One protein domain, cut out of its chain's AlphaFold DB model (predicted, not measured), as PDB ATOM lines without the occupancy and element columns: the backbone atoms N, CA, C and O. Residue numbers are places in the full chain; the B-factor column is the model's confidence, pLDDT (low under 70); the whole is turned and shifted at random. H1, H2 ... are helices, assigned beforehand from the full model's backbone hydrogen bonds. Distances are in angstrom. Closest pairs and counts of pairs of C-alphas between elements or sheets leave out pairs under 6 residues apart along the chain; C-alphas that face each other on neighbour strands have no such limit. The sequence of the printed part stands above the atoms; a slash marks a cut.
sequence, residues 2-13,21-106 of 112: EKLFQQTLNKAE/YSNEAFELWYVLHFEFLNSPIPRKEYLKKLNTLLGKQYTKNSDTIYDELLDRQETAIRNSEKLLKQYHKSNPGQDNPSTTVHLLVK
ATOM      1  N   GLU A   2      89.198 174.928 130.838       78.88
ATOM      2  CA  GLU A   2      88.852 173.687 130.108       78.88
ATOM      3  C   GLU A   2      87.572 173.786 129.255       78.88
ATOM      4  O   GLU A   2      87.568 173.431 128.079       78.88
ATOM      5  N   LYS A   3      86.488 174.348 129.816       81.25
ATOM      6  CA  LYS A   3      85.212 174.531 129.097       81.25
ATOM      7  C   LYS A   3      85.348 175.444 127.874       81.25
ATOM      8  O   LYS A   3      84.773 175.151 126.831       81.25
ATOM      9  N   LEU A   4      86.122 176.526 127.993       87.75
ATOM     10  CA  LEU A   4      86.375 177.453 126.886       87.75
ATOM     11  C   LEU A   4      87.224 176.787 125.798       87.75
ATOM     12  O   LEU A   4      86.966 176.990 124.615       87.75
ATOM     13  N   PHE A   5      88.196 175.963 126.198       89.50
ATOM     14  CA  PHE A   5      89.027 175.207 125.269       89.50
ATOM     15  C   PHE A   5      88.184 174.248 124.421       89.50
ATOM     16  O   PHE A   5      88.180 174.366 123.198       89.50
ATOM     17  N   GLN A   6      87.363 173.400 125.052       89.00
ATOM     18  CA  GLN A   6      86.445 172.522 124.316       89.00
ATOM     19  C   GLN A   6      85.478 173.294 123.411       89.00
ATOM     20  O   GLN A   6      85.264 172.919 122.264       89.00
ATOM     21  N   GLN A   7      84.887 174.386 123.907       91.00
ATOM     22  CA  GLN A   7      83.986 175.214 123.102       91.00
ATOM     23  C   GLN A   7      84.684 175.796 121.869       91.00
ATOM     24  O   GLN A   7      84.064 175.894 120.811       91.00
ATOM     25  N   THR A   8      85.959 176.162 122.000       92.38
ATOM     26  CA  THR A   8      86.771 176.682 120.896       92.38
ATOM     27  C   THR A   8      87.042 175.595 119.863       92.38
ATOM     28  O   THR A   8      86.818 175.840 118.681       92.38
ATOM     29  N   LEU A   9      87.424 174.388 120.296       92.69
ATOM     30  CA  LEU A   9      87.613 173.241 119.400       92.69
ATOM     31  C   LEU A   9      86.321 172.893 118.649       92.69
ATOM     32  O   LEU A   9      86.328 172.824 117.426       92.69
ATOM     33  N   ASN A  10      85.190 172.810 119.356       92.06
ATOM     34  CA  ASN A  10      83.888 172.541 118.739       92.06
ATOM     35  C   ASN A  10      83.479 173.636 117.740       92.06
ATOM     36  O   ASN A  10      82.789 173.370 116.759       92.06
ATOM     37  N   LYS A  11      83.841 174.900 117.999       95.75
ATOM     38  CA  LYS A  11      83.559 176.005 117.076       95.75
ATOM     39  C   LYS A  11      84.440 175.931 115.829       95.75
ATOM     40  O   LYS A  11      83.931 176.178 114.741       95.75
ATOM     41  N   ALA A  12      85.720 175.603 115.995       95.69
ATOM     42  CA  ALA A  12      86.657 175.420 114.894       95.69
ATOM     43  C   ALA A  12      86.209 174.268 113.980       95.69
ATOM     44  O   ALA A  12      86.066 174.471 112.778       95.69
ATOM     45  N   GLU A  13      85.845 173.123 114.565       93.75
ATOM     46  CA  GLU A  13      85.311 171.965 113.838       93.75
ATOM     47  C   GLU A  13      84.054 172.328 113.031       93.75
ATOM     48  O   GLU A  13      83.970 172.045 111.839       93.75
ATOM     49  N   TYR A  21      96.827 170.996 118.771       96.50
ATOM     50  CA  TYR A  21      97.086 171.445 120.140       96.50
ATOM     51  C   TYR A  21      97.987 170.465 120.895       96.50
ATOM     52  O   TYR A  21      98.153 169.317 120.482       96.50
ATOM     53  N   SER A  22      98.529 170.916 122.031       96.81
ATOM     54  CA  SER A  22      99.232 170.073 123.001       96.81
ATOM     55  C   SER A  22      98.915 170.512 124.429       96.81
ATOM     56  O   SER A  22      98.977 171.702 124.742       96.81
ATOM     57  N   ASN A  23      98.639 169.545 125.299       94.81
ATOM     58  CA  ASN A  23      98.362 169.739 126.711       94.81
ATOM     59  C   ASN A  23      99.434 169.068 127.579       94.81
ATOM     60  O   ASN A  23      99.777 167.917 127.347       94.81
ATOM     61  N   GLU A  24      99.958 169.724 128.613       92.62
ATOM     62  CA  GLU A  24      99.745 171.145 128.956       92.62
ATOM     63  C   GLU A  24     100.678 172.129 128.212       92.62
ATOM     64  O   GLU A  24     100.614 173.346 128.439       92.62
ATOM     65  N   ALA A  25     101.589 171.616 127.377       95.56
ATOM     66  CA  ALA A  25     102.637 172.391 126.719       95.56
ATOM     67  C   ALA A  25     102.962 171.843 125.324       95.56
ATOM     68  O   ALA A  25     102.890 170.637 125.092       95.56
ATOM     69  N   PHE A  26     103.372 172.728 124.408       96.88
ATOM     70  CA  PHE A  26     103.797 172.332 123.063       96.88
ATOM     71  C   PHE A  26     105.004 171.390 123.098       96.88
ATOM     72  O   PHE A  26     105.071 170.455 122.308       96.88
ATOM     73  N   GLU A  27     105.889 171.563 124.081       97.75
ATOM     74  CA  GLU A  27     107.076 170.741 124.315       97.75
ATOM     75  C   GLU A  27     106.787 169.241 124.484       97.75
ATOM     76  O   GLU A  27     107.691 168.430 124.283       97.75
ATOM     77  N   LEU A  28     105.543 168.843 124.786       98.50
ATOM     78  CA  LEU A  28     105.130 167.441 124.715       98.50
ATOM     79  C   LEU A  28     105.424 166.842 123.335       98.50
ATOM     80  O   LEU A  28     105.986 165.755 123.255       98.50
ATOM     81  N   TRP A  29     105.105 167.563 122.256       98.50
ATOM     82  CA  TRP A  29     105.378 167.121 120.887       98.50
ATOM     83  C   TRP A  29     106.868 166.823 120.679       98.50
ATOM     84  O   TRP A  29     107.220 165.792 120.113       98.50
ATOM     85  N   TYR A  30     107.755 167.664 121.213       98.38
ATOM     86  CA  TYR A  30     109.204 167.464 121.123       98.38
ATOM     87  C   TYR A  30     109.681 166.260 121.933       98.38
ATOM     88  O   TYR A  30     110.440 165.446 121.418       98.38
ATOM     89  N   VAL A  31     109.192 166.082 123.165       98.56
ATOM     90  CA  VAL A  31     109.545 164.907 123.982       98.56
ATOM     91  C   VAL A  31     109.148 163.604 123.283       98.56
ATOM     92  O   VAL A  31     109.919 162.644 123.299       98.56
ATOM     93  N   LEU A  32     107.994 163.588 122.604       98.75
ATOM     94  CA  LEU A  32     107.483 162.399 121.919       98.75
ATOM     95  C   LEU A  32     108.365 161.919 120.753       98.75
ATOM     96  O   LEU A  32     108.232 160.763 120.353       98.75
ATOM     97  N   HIS A  33     109.299 162.736 120.251       98.75
ATOM     98  CA  HIS A  33     110.312 162.306 119.274       98.75
ATOM     99  C   HIS A  33     111.337 161.336 119.878       98.75
ATOM    100  O   HIS A  33     111.880 160.482 119.178       98.75
ATOM    101  N   PHE A  34     111.595 161.434 121.181       98.56
ATOM    102  CA  PHE A  34     112.611 160.626 121.851       98.56
ATOM    103  C   PHE A  34     112.011 159.461 122.623       98.56
ATOM    104  O   PHE A  34     112.572 158.369 122.629       98.56
ATOM    105  N   GLU A  35     110.874 159.681 123.277       98.31
ATOM    106  CA  GLU A  35     110.278 158.686 124.157       98.31
ATOM    107  C   GLU A  35     108.765 158.840 124.278       98.31
ATOM    108  O   GLU A  35     108.189 159.893 124.019       98.31
ATOM    109  N   PHE A  36     108.110 157.773 124.720       98.50
ATOM    110  CA  PHE A  36     106.690 157.808 125.017       98.50
ATOM    111  C   PHE A  36     106.448 158.415 126.407       98.50
ATOM    112  O   PHE A  36     106.847 157.823 127.408       98.50
ATOM    113  N   LEU A  37     105.753 159.555 126.467       97.88
ATOM    114  CA  LEU A  37     105.367 160.221 127.711       97.88
ATOM    115  C   LEU A  37     103.840 160.272 127.829       97.88
ATOM    116  O   LEU A  37     103.179 160.949 127.045       97.88
ATOM    117  N   ASN A  38     103.291 159.584 128.830       96.69
ATOM    118  CA  ASN A  38     101.857 159.590 129.136       96.69
ATOM    119  C   ASN A  38     101.521 160.017 130.572       96.69
ATOM    120  O   ASN A  38     100.354 160.038 130.954       96.69
ATOM    121  N   SER A  39     102.533 160.362 131.365       96.38
ATOM    122  CA  SER A  39     102.350 160.905 132.709       96.38
ATOM    123  C   SER A  39     102.304 162.434 132.652       96.38
ATOM    124  O   SER A  39     103.177 163.032 132.015       96.38
ATOM    125  N   PRO A  40     101.346 163.089 133.333       95.81
ATOM    126  CA  PRO A  40     101.335 164.540 133.449       95.81
ATOM    127  C   PRO A  40     102.601 165.025 134.158       95.81
ATOM    128  O   PRO A  40     102.927 164.551 135.248       95.81
ATOM    129  N   ILE A  41     103.294 165.993 133.564       96.56
ATOM    130  CA  ILE A  41     104.433 166.675 134.188       96.56
ATOM    131  C   ILE A  41     104.269 168.191 134.056       96.56
ATOM    132  O   ILE A  41     103.725 168.642 133.046       96.56
ATOM    133  N   PRO A  42     104.763 168.987 135.025       95.00
ATOM    134  CA  PRO A  42     104.743 170.442 134.934       95.00
ATOM    135  C   PRO A  42     105.512 170.972 133.716       95.00
ATOM    136  O   PRO A  42     106.582 170.461 133.386       95.00
ATOM    137  N   ARG A  43     105.079 172.104 133.143       93.50
ATOM    138  CA  ARG A  43     105.794 172.828 132.056       93.50
ATOM    139  C   ARG A  43     107.312 172.949 132.240       93.50
ATOM    140  O   ARG A  43     108.068 172.810 131.285       93.50
ATOM    141  N   LYS A  44     107.770 173.217 133.468       94.88
ATOM    142  CA  LYS A  44     109.203 173.356 133.790       94.88
ATOM    143  C   LYS A  44     109.978 172.046 133.620       94.88
ATOM    144  O   LYS A  44     111.156 172.086 133.275       94.88
ATOM    145  N   GLU A  45     109.327 170.910 133.841       97.06
ATOM    146  CA  GLU A  45     109.945 169.593 133.703       97.06
ATOM    147  C   GLU A  45     110.127 169.206 132.235       97.06
ATOM    148  O   GLU A  45     111.144 168.600 131.912       97.06
ATOM    149  N   TYR A  46     109.248 169.647 131.322       97.25
ATOM    150  CA  TYR A  46     109.484 169.478 129.881       97.25
ATOM    151  C   TYR A  46     110.807 170.115 129.441       97.25
ATOM    152  O   TYR A  46     111.571 169.483 128.718       97.25
ATOM    153  N   LEU A  47     111.121 171.327 129.919       95.94
ATOM    154  CA  LEU A  47     112.380 172.006 129.583       95.94
ATOM    155  C   LEU A  47     113.594 171.210 130.072       95.94
ATOM    156  O   LEU A  47     114.532 170.988 129.314       95.94
ATOM    157  N   LYS A  48     113.565 170.739 131.326       96.88
ATOM    158  CA  LYS A  48     114.641 169.897 131.872       96.88
ATOM    159  C   LYS A  48     114.801 168.614 131.064       96.88
ATOM    160  O   LYS A  48     115.921 168.221 130.759       96.88
ATOM    161  N   LYS A  49     113.683 167.991 130.693       97.62
ATOM    162  CA  LYS A  49     113.678 166.758 129.918       97.62
ATOM    163  C   LYS A  49     114.272 166.960 128.530       97.62
ATOM    164  O   LYS A  49     115.138 166.192 128.132       97.62
ATOM    165  N   LEU A  50     113.862 168.017 127.833       97.81
ATOM    166  CA  LEU A  50     114.419 168.377 126.532       97.81
ATOM    167  C   LEU A  50     115.905 168.714 126.627       97.81
ATOM    168  O   LEU A  50     116.653 168.293 125.754       97.81
ATOM    169  N   ASN A  51     116.356 169.367 127.704       97.56
ATOM    170  CA  ASN A  51     117.785 169.615 127.897       97.56
ATOM    171  C   ASN A  51     118.596 168.311 127.925       97.56
ATOM    172  O   ASN A  51     119.669 168.221 127.333       97.56
ATOM    173  N   THR A  52     118.078 167.291 128.613       98.00
ATOM    174  CA  THR A  52     118.708 165.969 128.669       98.00
ATOM    175  C   THR A  52     118.626 165.241 127.329       98.00
ATOM    176  O   THR A  52     119.631 164.706 126.876       98.00
ATOM    177  N   LEU A  53     117.453 165.229 126.688       97.88
ATOM    178  CA  LEU A  53     117.214 164.492 125.441       97.88
ATOM    179  C   LEU A  53     117.991 165.069 124.249       97.88
ATOM    180  O   LEU A  53     118.485 164.310 123.423       97.88
ATOM    181  N   LEU A  54     118.132 166.395 124.185       96.81
ATOM    182  CA  LEU A  54     118.894 167.085 123.140       96.81
ATOM    183  C   LEU A  54     120.400 167.143 123.443       96.81
ATOM    184  O   LEU A  54     121.179 167.526 122.576       96.81
ATOM    185  N   GLY A  55     120.822 166.834 124.675       96.75
ATOM    186  CA  GLY A  55     122.216 166.978 125.110       96.75
ATOM    187  C   GLY A  55     122.713 168.431 125.177       96.75
ATOM    188  O   GLY A  55     123.916 168.669 125.262       96.75
ATOM    189  N   LYS A  56     121.803 169.409 125.136       95.62
ATOM    190  CA  LYS A  56     122.080 170.853 125.161       95.62
ATOM    191  C   LYS A  56     120.906 171.606 125.776       95.62
ATOM    192  O   LYS A  56     119.815 171.064 125.887       95.62
ATOM    193  N   GLN A  57     121.092 172.875 126.125       95.75
ATOM    194  CA  GLN A  57     119.984 173.698 126.608       95.75
ATOM    195  C   GLN A  57     118.948 173.947 125.497       95.75
ATOM    196  O   GLN A  57     119.258 174.547 124.471       95.75
ATOM    197  N   TYR A  58     117.708 173.522 125.727       95.69
ATOM    198  CA  TYR A  58     116.555 173.851 124.900       95.69
ATOM    199  C   TYR A  58     116.130 175.306 125.121       95.69
ATOM    200  O   TYR A  58     115.965 175.769 126.255       95.69
ATOM    201  N   THR A  59     115.882 176.004 124.017       93.94
ATOM    202  CA  THR A  59     115.258 177.326 123.984       93.94
ATOM    203  C   THR A  59     114.051 177.287 123.052       93.94
ATOM    204  O   THR A  59     114.062 176.625 122.017       93.94
ATOM    205  N   LYS A  60     112.980 178.006 123.411       89.50
ATOM    206  CA  LYS A  60     111.721 177.992 122.642       89.50
ATOM    207  C   LYS A  60     111.857 178.538 121.220       89.50
ATOM    208  O   LYS A  60     111.057 178.200 120.362       89.50
ATOM    209  N   ASN A  61     112.843 179.398 121.003       90.88
ATOM    210  CA  ASN A  61     113.183 180.027 119.732       90.88
ATOM    211  C   ASN A  61     114.425 179.381 119.098       90.88
ATOM    212  O   ASN A  61     115.232 180.073 118.492       90.88
ATOM    213  N   SER A  62     114.642 178.085 119.325       92.69
ATOM    214  CA  SER A  62     115.735 177.367 118.677       92.69
ATOM    215  C   SER A  62     115.464 177.250 117.178       92.69
ATOM    216  O   SER A  62     114.494 176.614 116.772       92.69
ATOM    217  N   ASP A  63     116.354 177.824 116.370       94.06
ATOM    218  CA  ASP A  63     116.258 177.780 114.905       94.06
ATOM    219  C   ASP A  63     116.605 176.398 114.321       94.06
ATOM    220  O   ASP A  63     116.297 176.119 113.169       94.06
ATOM    221  N   THR A  64     117.223 175.516 115.115       95.56
ATOM    222  CA  THR A  64     117.691 174.186 114.683       95.56
ATOM    223  C   THR A  64     116.791 173.040 115.142       95.56
ATOM    224  O   THR A  64     117.024 171.888 114.781       95.56
ATOM    225  N   ILE A  65     115.756 173.326 115.942       96.19
ATOM    226  CA  ILE A  65     114.946 172.284 116.588       96.19
ATOM    227  C   ILE A  65     114.199 171.406 115.581       96.19
ATOM    228  O   ILE A  65     113.949 170.240 115.854       96.19
ATOM    229  N   TYR A  66     113.832 171.950 114.419       95.19
ATOM    230  CA  TYR A  66     113.164 171.172 113.381       95.19
ATOM    231  C   TYR A  66     114.090 170.080 112.833       95.19
ATOM    232  O   TYR A  66     113.732 168.904 112.865       95.19
ATOM    233  N   ASP A  67     115.298 170.460 112.408       96.69
ATOM    234  CA  ASP A  67     116.274 169.539 111.821       96.69
ATOM    235  C   ASP A  67     116.723 168.470 112.826       96.69
ATOM    236  O   ASP A  67     116.881 167.303 112.477       96.69
ATOM    237  N   GLU A  68     116.860 168.849 114.099       96.94
ATOM    238  CA  GLU A  68     117.250 167.954 115.198       96.94
ATOM    239  C   GLU A  68     116.219 166.872 115.521       96.94
ATOM    240  O   GLU A  68     116.556 165.873 116.158       96.94
ATOM    241  N   LEU A  69     114.961 167.087 115.134       97.81
ATOM    242  CA  LEU A  69     113.849 166.186 115.424       97.81
ATOM    243  C   LEU A  69     113.341 165.448 114.180       97.81
ATOM    244  O   LEU A  69     112.570 164.496 114.316       97.81
ATOM    245  N   LEU A  70     113.746 165.871 112.979       97.19
ATOM    246  CA  LEU A  70     113.195 165.384 111.715       97.19
ATOM    247  C   LEU A  70     113.364 163.867 111.540       97.19
ATOM    248  O   LEU A  70     112.414 163.183 111.157       97.19
ATOM    249  N   ASP A  71     114.530 163.325 111.898       97.94
ATOM    250  CA  ASP A  71     114.843 161.887 111.833       97.94
ATOM    251  C   ASP A  71     113.929 161.024 112.725       97.94
ATOM    252  O   ASP A  71     113.760 159.822 112.506       97.94
ATOM    253  N   ARG A  72     113.309 161.640 113.734       98.56
ATOM    254  CA  ARG A  72     112.457 161.001 114.742       98.56
ATOM    255  C   ARG A  72     110.981 161.328 114.580       98.56
ATOM    256  O   ARG A  72     110.174 160.899 115.411       98.56
ATOM    257  N   GLN A  73     110.598 162.049 113.533       98.44
ATOM    258  CA  GLN A  73     109.224 162.511 113.358       98.44
ATOM    259  C   GLN A  73     108.212 161.350 113.328       98.44
ATOM    260  O   GLN A  73     107.165 161.416 113.972       98.44
ATOM    261  N   GLU A  74     108.548 160.226 112.685       98.44
ATOM    262  CA  GLU A  74     107.703 159.021 112.699       98.44
ATOM    263  C   GLU A  74     107.522 158.427 114.105       98.44
ATOM    264  O   GLU A  74     106.471 157.872 114.438       98.44
ATOM    265  N   THR A  75     108.536 158.537 114.963       98.75
ATOM    266  CA  THR A  75     108.445 158.120 116.370       98.75
ATOM    267  C   THR A  75     107.484 159.020 117.136       98.75
ATOM    268  O   THR A  75     106.616 158.505 117.843       98.75
ATOM    269  N   ALA A  76     107.550 160.336 116.928       98.69
ATOM    270  CA  ALA A  76     106.609 161.278 117.529       98.69
ATOM    271  C   ALA A  76     105.168 161.043 117.076       98.69
ATOM    272  O   ALA A  76     104.255 161.076 117.906       98.69
ATOM    273  N   ILE A  77     104.955 160.738 115.792       98.75
ATOM    274  CA  ILE A  77     103.633 160.386 115.257       98.75
ATOM    275  C   ILE A  77     103.091 159.137 115.961       98.75
ATOM    276  O   ILE A  77     102.008 159.189 116.544       98.75
ATOM    277  N   ARG A  78     103.865 158.043 116.000       98.75
ATOM    278  CA  ARG A  78     103.455 156.790 116.664       98.75
ATOM    279  C   ARG A  78     103.167 156.986 118.151       98.75
ATOM    280  O   ARG A  78     102.172 156.473 118.665       98.75
ATOM    281  N   ASN A  79     104.015 157.741 118.845       98.81
ATOM    282  CA  ASN A  79     103.843 158.030 120.266       98.81
ATOM    283  C   ASN A  79     102.605 158.897 120.527       98.81
ATOM    284  O   ASN A  79     101.872 158.625 121.477       98.81
ATOM    285  N   SER A  80     102.322 159.879 119.670       98.44
ATOM    286  CA  SER A  80     101.130 160.728 119.785       98.44
ATOM    287  C   SER A  80      99.838 159.951 119.524       98.44
ATOM    288  O   SER A  80      98.883 160.071 120.289       98.44
ATOM    289  N   GLU A  81      99.816 159.089 118.505       98.38
ATOM    290  CA  GLU A  81      98.677 158.203 118.236       98.38
ATOM    291  C   GLU A  81      98.431 157.241 119.402       98.38
ATOM    292  O   GLU A  81      97.291 157.029 119.820       98.38
ATOM    293  N   LYS A  82      99.506 156.661 119.953       98.25
ATOM    294  CA  LYS A  82      99.429 155.804 121.140       98.25
ATOM    295  C   LYS A  82      98.884 156.571 122.343       98.25
ATOM    296  O   LYS A  82      98.083 156.006 123.082       98.25
ATOM    297  N   LEU A  83      99.299 157.823 122.528       97.50
ATOM    298  CA  LEU A  83      98.852 158.676 123.625       97.50
ATOM    299  C   LEU A  83      97.354 158.983 123.519       97.50
ATOM    300  O   LEU A  83      96.624 158.752 124.476       97.50
ATOM    301  N   LEU A  84      96.869 159.403 122.345       96.25
ATOM    302  CA  LEU A  84      95.442 159.680 122.144       96.25
ATOM    303  C   LEU A  84      94.561 158.441 122.346       96.25
ATOM    304  O   LEU A  84      93.473 158.547 122.909       96.25
ATOM    305  N   LYS A  85      95.043 157.253 121.959       96.12
ATOM    306  CA  LYS A  85      94.328 155.982 122.170       96.12
ATOM    307  C   LYS A  85      94.147 155.607 123.646       96.12
ATOM    308  O   LYS A  85      93.340 154.726 123.930       96.12
ATOM    309  N   GLN A  86      94.867 156.238 124.581       95.12
ATOM    310  CA  GLN A  86      94.678 155.990 126.017       95.12
ATOM    311  C   GLN A  86      93.387 156.614 126.561       95.12
ATOM    312  O   GLN A  86      92.910 156.209 127.620       95.12
ATOM    313  N   TYR A  87      92.792 157.563 125.838       93.38
ATOM    314  CA  TYR A  87      91.564 158.229 126.249       93.38
ATOM    315  C   TYR A  87      90.345 157.524 125.641       93.38
ATOM    316  O   TYR A  87      90.073 157.638 124.450       93.38
ATOM    317  N   HIS A  88      89.573 156.808 126.470       85.56
ATOM    318  CA  HIS A  88      88.343 156.121 126.036       85.56
ATOM    319  C   HIS A  88      87.305 157.074 125.432       85.56
ATOM    320  O   HIS A  88      86.621 156.740 124.467       85.56
ATOM    321  N   LYS A  89      87.182 158.264 126.022       88.44
ATOM    322  CA  LYS A  89      86.361 159.361 125.524       88.44
ATOM    323  C   LYS A  89      87.202 160.618 125.625       88.44
ATOM    324  O   LYS A  89      87.395 161.116 126.731       88.44
ATOM    325  N   SER A  90      87.714 161.084 124.489       86.12
ATOM    326  CA  SER A  90      88.569 162.266 124.483       86.12
ATOM    327  C   SER A  90      87.819 163.468 125.050       86.12
ATOM    328  O   SER A  90      86.681 163.771 124.674       86.12
ATOM    329  N   ASN A  91      88.480 164.135 125.981       90.69
ATOM    330  CA  ASN A  91      88.104 165.410 126.539       90.69
ATOM    331  C   ASN A  91      89.330 166.319 126.413       90.69
ATOM    332  O   ASN A  91      90.091 166.453 127.366       90.69
ATOM    333  N   PRO A  92      89.524 167.009 125.277       88.88
ATOM    334  CA  PRO A  92      90.717 167.822 125.056       88.88
ATOM    335  C   PRO A  92      90.979 168.888 126.128       88.88
ATOM    336  O   PRO A  92      92.099 169.354 126.265       88.88
ATOM    337  N   GLY A  93      89.965 169.313 126.888       88.62
ATOM    338  CA  GLY A  93      90.150 170.257 127.992       88.62
ATOM    339  C   GLY A  93      90.785 169.642 129.244       88.62
ATOM    340  O   GLY A  93      91.299 170.393 130.063       88.62
ATOM    341  N   GLN A  94      90.738 168.316 129.393       90.94
ATOM    342  CA  GLN A  94      91.204 167.571 130.570       90.94
ATOM    343  C   GLN A  94      92.252 166.503 130.236       90.94
ATOM    344  O   GLN A  94      93.011 166.104 131.117       90.94
ATOM    345  N   ASP A  95      92.317 166.059 128.981       93.88
ATOM    346  CA  ASP A  95      93.282 165.081 128.493       93.88
ATOM    347  C   ASP A  95      94.693 165.674 128.621       93.88
ATOM    348  O   ASP A  95      95.123 166.511 127.818       93.88
ATOM    349  N   ASN A  96      95.410 165.256 129.659       94.75
ATOM    350  CA  ASN A  96      96.773 165.671 129.957       94.75
ATOM    351  C   ASN A  96      97.607 164.431 130.325       94.75
ATOM    352  O   ASN A  96      97.205 163.711 131.242       94.75
ATOM    353  N   PRO A  97      98.749 164.177 129.665       96.88
ATOM    354  CA  PRO A  97      99.249 164.863 128.474       96.88
ATOM    355  C   PRO A  97      98.512 164.423 127.197       96.88
ATOM    356  O   PRO A  97      98.216 163.249 127.018       96.88
ATOM    357  N   SER A  98      98.254 165.338 126.261       96.94
ATOM    358  CA  SER A  98      97.680 164.983 124.948       96.94
ATOM    359  C   SER A  98      98.164 165.918 123.846       96.94
ATOM    360  O   SER A  98      98.494 167.069 124.112       96.94
ATOM    361  N   THR A  99      98.234 165.442 122.601       97.94
ATOM    362  CA  THR A  99      98.579 166.295 121.457       97.94
ATOM    363  C   THR A  99      97.952 165.803 120.158       97.94
ATOM    364  O   THR A  99      97.916 164.601 119.890       97.94
ATOM    365  N   THR A 100      97.498 166.737 119.326       97.81
ATOM    366  CA  THR A 100      97.017 166.493 117.956       97.81
ATOM    367  C   THR A 100      97.982 167.023 116.893       97.81
ATOM    368  O   THR A 100      97.685 166.943 115.706       97.81
ATOM    369  N   VAL A 101      99.169 167.515 117.280       98.38
ATOM    370  CA  VAL A 101     100.165 168.082 116.344       98.38
ATOM    371  C   VAL A 101     100.594 167.074 115.272       98.38
ATOM    372  O   VAL A 101     100.779 167.448 114.119       98.38
ATOM    373  N   HIS A 102     100.662 165.785 115.610       98.44
ATOM    374  CA  HIS A 102     100.931 164.723 114.637       98.44
ATOM    375  C   HIS A 102      99.934 164.685 113.466       98.44
ATOM    376  O   HIS A 102     100.331 164.304 112.372       98.44
ATOM    377  N   LEU A 103      98.669 165.080 113.659       97.88
ATOM    378  CA  LEU A 103      97.679 165.127 112.575       97.88
ATOM    379  C   LEU A 103      98.030 166.224 111.568       97.88
ATOM    380  O   LEU A 103      98.076 165.962 110.369       97.88
ATOM    381  N   LEU A 104      98.387 167.413 112.068       97.81
ATOM    382  CA  LEU A 104      98.877 168.515 111.238       97.81
ATOM    383  C   LEU A 104     100.142 168.113 110.476       97.81
ATOM    384  O   LEU A 104     100.219 168.312 109.271       97.81
ATOM    385  N   VAL A 105     101.121 167.517 111.158       97.56
ATOM    386  CA  VAL A 105     102.380 167.098 110.524       97.56
ATOM    387  C   VAL A 105     102.138 166.035 109.450       97.56
ATOM    388  O   VAL A 105     102.692 166.143 108.361       97.56
ATOM    389  N   LYS A 106     101.257 165.057 109.696       97.56
ATOM    390  CA  LYS A 106     100.864 164.076 108.670       97.56
ATOM    391  C   LYS A 106     100.223 164.747 107.454       97.56
ATOM    392  O   LYS A 106     100.553 164.366 106.337       97.56
TER     393      LYS A 106
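Overview. This is residues 2 to 13 and 21 to 106 of the 112 residues of an uncharacterized protein of Crocosphaera watsonii WH 8501 (UniProt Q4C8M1). Short H2 sits in the middle, with H3 and part of H5 packed on it; H6 packs on H5, and H1 lies off at one end of the long axis. The printed part has 98 residues with six named helices, H1 to H6 in order, and no named strand: all helix, compact, radius of gyration of the C-alphas 13.6 A, spans 38 by 26 by 23 A.

Along the chain. H1, residues 2 to 13, begins at C-alpha 2 (88.852, 173.687, 130.108) and is 16.7 A long. H2 is residues 27 to 31, H3 43 to 54, 16.9 A, H4 65 to 70, and H5 73 to 84, 16.6 A. H6, residues 101 to 106, ends at C-alpha 106 (100.864, 164.076, 108.670).

Arrangement. H2 touches H3, closest C-alphas Glu 27 and Tyr 46, 6.2 A. H5 touches H2 with residues 76 to 80 alone, closest C-alphas Ala 76 and Trp 29, 6.9 A. H5 touches H6 with residues 76 to 81 alone, closest C-alphas Ile 77 and His 102, 5.1 A, opposite ways at a steep tilt of 51 degrees. H4 is close to but not clearly touching H2. H1 is apart from the other helices. Every O i to N i+4 pair is within hydrogen-bond range in H1, H2, H4, H5 and H6; in H3, 7 of 8.

Size, cuts and confidence. The farthest C-alphas, Lys 11 and Gly 55, are 40.5 A apart. Residues 14 to 20 are cut out, a 13.4 A gap between C-alphas 13 and 21. Links H2 to H3 and H5 to H6 are long. No printed residue is under pLDDT 70.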